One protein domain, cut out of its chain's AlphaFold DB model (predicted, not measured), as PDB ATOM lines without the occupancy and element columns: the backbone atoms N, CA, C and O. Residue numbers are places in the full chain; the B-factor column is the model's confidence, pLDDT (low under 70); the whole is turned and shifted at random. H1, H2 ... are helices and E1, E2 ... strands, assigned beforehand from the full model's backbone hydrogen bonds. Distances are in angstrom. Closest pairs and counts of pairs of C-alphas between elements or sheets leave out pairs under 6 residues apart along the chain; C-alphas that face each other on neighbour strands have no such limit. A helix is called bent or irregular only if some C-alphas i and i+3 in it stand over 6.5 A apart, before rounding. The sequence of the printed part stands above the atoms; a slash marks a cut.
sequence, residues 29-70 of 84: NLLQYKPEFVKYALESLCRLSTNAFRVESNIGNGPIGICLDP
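What this domain is: This is residues 29 to 70 of the 84 residues of an uncharacterized protein of Monilinia fructigena (UniProt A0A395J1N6). One long helix, H1, runs end to end into a small two-strand hairpin, E1 and E2, the two parts making a wide V, with the stretch before H1 hooked back at the far end. Nothing covers most of the helix: residues 30 to 36 and 39 to 46 stand free. The printed part has 42 residues with one named helix and two named strands, in the order H1, E1, E2, the strands antiparallel; its class is mixed, helices and strands. The whole is an extended rod, with a radius of gyration of the C-alphas of 14.4 A and spans of 43 by 20 by 13 A.

How they stand to each other: H1, residues 35 to 51, has 11 of its 13 O i to N i+4 pairs within hydrogen-bond range. It is irregular, but only just: C-alphas 36 and 39 are 6.54 A apart. A tight link of one residue, Ala 52, joins it to E1, residues 53 to 56. E1 and E2, residues 63 to 67, form a hairpin, antiparallel at 147 degrees between their directions. C-alphas 54 and 66, 4.7 A apart, face each other. N 53 and O 67 are within hydrogen-bond range at 2.8 A, as are N 55 and O 65 at 2.9 A. H1 and E2 are apart.

Where its parts are: H1 begins at C-alpha 35, (-12.495, -36.290, 48.948), and measures 25.4 A from first to last C-alpha. E1 is 9.4 A long and begins at C-alpha 53, (11.239, -38.160, 32.360). E2 is 11.0 A long and ends at C-alpha 67, (8.188, -33.820, 32.388).

The domain as a whole: The C-alphas of Glu 36 and Ile 59 are the two farthest apart, 43.2 A. The printed part has no cut. The link from E1 to E2 is short, with 6 residues. Mean pLDDT of the printed part is 92.6; residue 60 is under 70.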
ATOM      1  N   ASN A  29      -6.995 -31.175  48.155       97.12
ATOM      2  CA  ASN A  29      -7.320 -30.121  49.111       97.12
ATOM      3  C   ASN A  29      -7.025 -28.719  48.553       97.12
ATOM      4  O   ASN A  29      -7.882 -27.842  48.644       97.12
ATOM      5  N   LEU A  30      -5.862 -28.531  47.921       97.56
ATOM      6  CA  LEU A  30      -5.453 -27.270  47.297       97.56
ATOM      7  C   LEU A  30      -6.465 -26.798  46.247       97.56
ATOM      8  O   LEU A  30      -6.808 -25.619  46.201       97.56
ATOM      9  N   LEU A  31      -6.956 -27.723  45.419       97.12
ATOM     10  CA  LEU A  31      -7.942 -27.443  44.375       97.12
ATOM     11  C   LEU A  31      -9.388 -27.423  44.896       97.12
ATOM     12  O   LEU A  31     -10.315 -27.250  44.107       97.12
ATOM     13  N   GLN A  32      -9.589 -27.597  46.207       96.75
ATOM     14  CA  GLN A  32     -10.899 -27.639  46.864       96.75
ATOM     15  C   GLN A  32     -11.846 -28.691  46.268       96.75
ATOM     16  O   GLN A  32     -13.071 -28.542  46.286       96.75
ATOM     17  N   TYR A  33     -11.285 -29.781  45.744       96.50
ATOM     18  CA  TYR A  33     -12.077 -30.904  45.276       96.50
ATOM     19  C   TYR A  33     -12.587 -31.738  46.446       96.50
ATOM     20  O   TYR A  33     -12.012 -31.782  47.535       96.50
ATOM     21  N   LYS A  34     -13.699 -32.431  46.201       96.00
ATOM     22  CA  LYS A  34     -14.277 -33.324  47.196       96.00
ATOM     23  C   LYS A  34     -13.371 -34.552  47.422       96.00
ATOM     24  O   LYS A  34     -12.678 -34.969  46.490       96.00
ATOM     25  N   PRO A  35     -13.384 -35.172  48.617       94.44
ATOM     26  CA  PRO A  35     -12.495 -36.290  48.948       94.44
ATOM     27  C   PRO A  35     -12.572 -37.492  47.993       94.44
ATOM     28  O   PRO A  35     -11.579 -38.191  47.804       94.44
ATOM     29  N   GLU A  36     -13.709 -37.731  47.332       95.88
ATOM     30  CA  GLU A  36     -13.846 -38.812  46.349       95.88
ATOM     31  C   GLU A  36     -12.942 -38.653  45.114       95.88
ATOM     32  O   GLU A  36     -12.739 -39.629  44.388       95.88
ATOM     33  N   PHE A  37     -12.384 -37.459  44.878       96.44
ATOM     34  CA  PHE A  37     -11.459 -37.201  43.773       96.44
ATOM     35  C   PHE A  37     -10.009 -37.603  44.077       96.44
ATOM     36  O   PHE A  37      -9.225 -37.741  43.138       96.44
ATOM     37  N   VAL A  38      -9.665 -37.897  45.339       97.81
ATOM     38  CA  VAL A  38      -8.315 -38.353  45.731       97.81
ATOM     39  C   VAL A  38      -7.890 -39.581  44.925       97.81
ATOM     40  O   VAL A  38      -6.732 -39.690  44.531       97.81
ATOM     41  N   LYS A  39      -8.828 -40.481  44.602       96.12
ATOM     42  CA  LYS A  39      -8.546 -41.677  43.794       96.12
ATOM     43  C   LYS A  39      -7.985 -41.348  42.404       96.12
ATOM     44  O   LYS A  39      -7.075 -42.029  41.955       96.12
ATOM     45  N   TYR A  40      -8.460 -40.279  41.759       95.69
ATOM     46  CA  TYR A  40      -7.968 -39.868  40.439       95.69
ATOM     47  C   TYR A  40      -6.601 -39.182  40.532       95.69
ATOM     48  O   TYR A  40      -5.762 -39.338  39.642       95.69
ATOM     49  N   ALA A  41      -6.354 -38.450  41.623       96.94
ATOM     50  CA  ALA A  41      -5.037 -37.892  41.908       96.94
ATOM     51  C   ALA A  41      -4.005 -39.010  42.150       96.94
ATOM     52  O   ALA A  41      -2.930 -38.971  41.554       96.94
ATOM     53  N   LEU A  42      -4.353 -40.039  42.933       97.19
ATOM     54  CA  LEU A  42      -3.516 -41.230  43.135       97.19
ATOM     55  C   LEU A  42      -3.185 -41.916  41.806       97.19
ATOM     56  O   LEU A  42      -2.019 -42.176  41.518       97.19
ATOM     57  N   GLU A  43      -4.196 -42.156  40.974       95.31
ATOM     58  CA  GLU A  43      -4.038 -42.794  39.666       95.31
ATOM     59  C   GLU A  43      -3.105 -41.989  38.740       95.31
ATOM     60  O   GLU A  43      -2.229 -42.543  38.069       95.31
ATOM     61  N   SER A  44      -3.254 -40.661  38.738       95.19
ATOM     62  CA  SER A  44      -2.421 -39.742  37.953       95.19
ATOM     63  C   SER A  44      -0.976 -39.711  38.450       95.19
ATOM     64  O   SER A  44      -0.047 -39.781  37.647       95.19
ATOM     65  N   LEU A  45      -0.772 -39.662  39.768       96.50
ATOM     66  CA  LEU A  45       0.555 -39.674  40.384       96.50
ATOM     67  C   LEU A  45       1.269 -41.015  40.181       96.50
ATOM     68  O   LEU A  45       2.468 -41.019  39.916       96.50
ATOM     69  N   CYS A  46       0.552 -42.142  40.202       96.69
ATOM     70  CA  CYS A  46       1.128 -43.448  39.868       96.69
ATOM     71  C   CYS A  46       1.604 -43.499  38.405       96.69
ATOM     72  O   CYS A  46       2.708 -43.974  38.118       96.69
ATOM     73  N   ARG A  47       0.816 -42.945  37.470       95.75
ATOM     74  CA  ARG A  47       1.243 -42.801  36.067       95.75
ATOM     75  C   ARG A  47       2.448 -41.873  35.931       95.75
ATOM     76  O   ARG A  47       3.384 -42.230  35.224       95.75
ATOM     77  N   LEU A  48       2.471 -40.731  36.615       95.50
ATOM     78  CA  LEU A  48       3.630 -39.833  36.601       95.50
ATOM     79  C   LEU A  48       4.878 -40.515  37.175       95.50
ATOM     80  O   LEU A  48       5.921 -40.493  36.537       95.50
ATOM     81  N   SER A  49       4.763 -41.199  38.313       95.31
ATOM     82  CA  SER A  49       5.876 -41.928  38.937       95.31
ATOM     83  C   SER A  49       6.461 -43.014  38.024       95.31
ATOM     84  O   SER A  49       7.665 -43.260  38.048       95.31
ATOM     85  N   THR A  50       5.624 -43.628  37.184       95.00
ATOM     86  CA  THR A  50       6.038 -44.689  36.255       95.00
ATOM     87  C   THR A  50       6.605 -44.161  34.933       95.00
ATOM     88  O   THR A  50       7.475 -44.803  34.353       95.00
ATOM     89  N   ASN A  51       6.109 -43.022  34.435       96.50
ATOM     90  CA  ASN A  51       6.335 -42.587  33.047       96.50
ATOM     91  C   ASN A  51       7.040 -41.228  32.913       96.50
ATOM     92  O   ASN A  51       7.302 -40.801  31.790       96.50
ATOM     93  N   ALA A  52       7.289 -40.506  34.008       96.12
ATOM     94  CA  ALA A  52       7.926 -39.197  33.933       96.12
ATOM     95  C   ALA A  52       9.406 -39.306  33.543       96.12
ATOM     96  O   ALA A  52      10.136 -40.195  33.983       96.12
ATOM     97  N   PHE A  53       9.854 -38.332  32.759       95.25
ATOM     98  CA  PHE A  53      11.239 -38.160  32.360       95.25
ATOM     99  C   PHE A  53      11.886 -37.070  33.198       95.25
ATOM    100  O   PHE A  53      11.290 -36.028  33.477       95.25
ATOM    101  N   ARG A  54      13.137 -37.306  33.578       93.56
ATOM    102  CA  ARG A  54      13.988 -36.289  34.180       93.56
ATOM    103  C   ARG A  54      14.431 -35.309  33.093       93.56
ATOM    104  O   ARG A  54      14.907 -35.731  32.044       93.56
ATOM    105  N   VAL A  55      14.278 -34.015  33.358       91.94
ATOM    106  CA  VAL A  55      14.731 -32.949  32.462       91.94
ATOM    107  C   VAL A  55      16.088 -32.456  32.942       91.94
ATOM    108  O   VAL A  55      16.215 -32.003  34.080       91.94
ATOM    109  N   GLU A  56      17.088 -32.536  32.072       89.56
ATOM    110  CA  GLU A  56      18.459 -32.092  32.329       89.56
ATOM    111  C   GLU A  56      18.717 -30.736  31.656       89.56
ATOM    112  O   GLU A  56      18.187 -30.451  30.579       89.56
ATOM    113  N   SER A  57      19.531 -29.888  32.289       85.00
ATOM    114  CA  SER A  57      20.011 -28.645  31.675       85.00
ATOM    115  C   SER A  57      21.312 -28.886  30.922       85.00
ATOM    116  O   SER A  57      22.234 -29.499  31.449       85.00
ATOM    117  N   ASN A  58      21.443 -28.291  29.737       79.69
ATOM    118  CA  ASN A  58      22.686 -28.335  28.960       79.69
ATOM    119  C   ASN A  58      23.783 -27.396  29.506       79.69
ATOM    120  O   ASN A  58      24.876 -27.352  28.949       79.69
ATOM    121  N   ILE A  59      23.489 -26.604  30.547       81.00
ATOM    122  CA  ILE A  59      24.368 -25.539  31.074       81.00
ATOM    123  C   ILE A  59      24.711 -25.781  32.566       81.00
ATOM    124  O   ILE A  59      25.318 -24.935  33.214       81.00
ATOM    125  N   GLY A  60      24.338 -26.924  33.154       69.81
ATOM    126  CA  GLY A  60      24.558 -27.196  34.581       69.81
ATOM    127  C   GLY A  60      24.719 -28.676  34.936       69.81
ATOM    128  O   GLY A  60      24.547 -29.550  34.095       69.81
ATOM    129  N   ASN A  61      25.040 -28.944  36.207       72.62
ATOM    130  CA  ASN A  61      25.370 -30.277  36.736       72.62
ATOM    131  C   ASN A  61      24.164 -30.980  37.391       72.62
ATOM    132  O   ASN A  61      24.267 -31.432  38.534       72.62
ATOM    133  N   GLY A  62      23.014 -31.054  36.717       79.62
ATOM    134  CA  GLY A  62      21.927 -31.904  37.202       79.62
ATOM    135  C   GLY A  62      20.517 -31.557  36.727       79.62
ATOM    136  O   GLY A  62      20.315 -30.595  35.977       79.62
ATOM    137  N   PRO A  63      19.533 -32.335  37.217       88.44
ATOM    138  CA  PRO A  63      18.156 -32.219  36.786       88.44
ATOM    139  C   PRO A  63      17.528 -30.908  37.216       88.44
ATOM    140  O   PRO A  63      17.606 -30.511  38.378       88.44
ATOM    141  N   ILE A  64      16.823 -30.289  36.278       91.44
ATOM    142  CA  ILE A  64      16.071 -29.052  36.498       91.44
ATOM    143  C   ILE A  64      14.570 -29.295  36.660       91.44
ATOM    144  O   ILE A  64      13.831 -28.373  36.996       91.44
ATOM    145  N   GLY A  65      14.102 -30.523  36.433       91.56
ATOM    146  CA  GLY A  65      12.702 -30.860  36.634       91.56
ATOM    147  C   GLY A  65      12.316 -32.244  36.144       91.56
ATOM    148  O   GLY A  65      13.158 -33.093  35.841       91.56
ATOM    149  N   ILE A  66      11.004 -32.442  36.068       93.75
ATOM    150  CA  ILE A  66      10.360 -33.630  35.519       93.75
ATOM    151  C   ILE A  66       9.353 -33.206  34.454       93.75
ATOM    152  O   ILE A  66       8.694 -32.174  34.589       93.75
ATOM    153  N   CYS A  67       9.219 -34.001  33.401       94.62
ATOM    154  CA  CYS A  67       8.188 -33.820  32.388       94.62
ATOM    155  C   CYS A  67       7.510 -35.151  32.063       94.62
ATOM    156  O   CYS A  67       8.022 -36.227  32.375       94.62
ATOM    157  N   LEU A  68       6.342 -35.077  31.432       94.75
ATOM    158  CA  LEU A  68       5.654 -36.235  30.884       94.75
ATOM    159  C   LEU A  68       5.528 -36.049  29.375       94.75
ATOM    160  O   LEU A  68       4.834 -35.139  28.925       94.75
ATOM    161  N   ASP A  69       6.162 -36.935  28.612       94.88
ATOM    162  CA  ASP A  69       5.927 -37.086  27.177       94.88
ATOM    163  C   ASP A  69       5.203 -38.426  26.945       94.88
ATOM    164  O   ASP A  69       5.827 -39.490  27.023       94.88
ATOM    165  N   PRO A  70       3.882 -38.411  26.687       92.50
ATOM    166  CA  PRO A  70       3.108 -39.636  26.513       92.50
ATOM    167  C   PRO A  70       3.502 -40.464  25.288       92.50
ATOM    168  O   PRO A  70       3.189 -41.652  25.246       92.50
TER     169      PRO A  70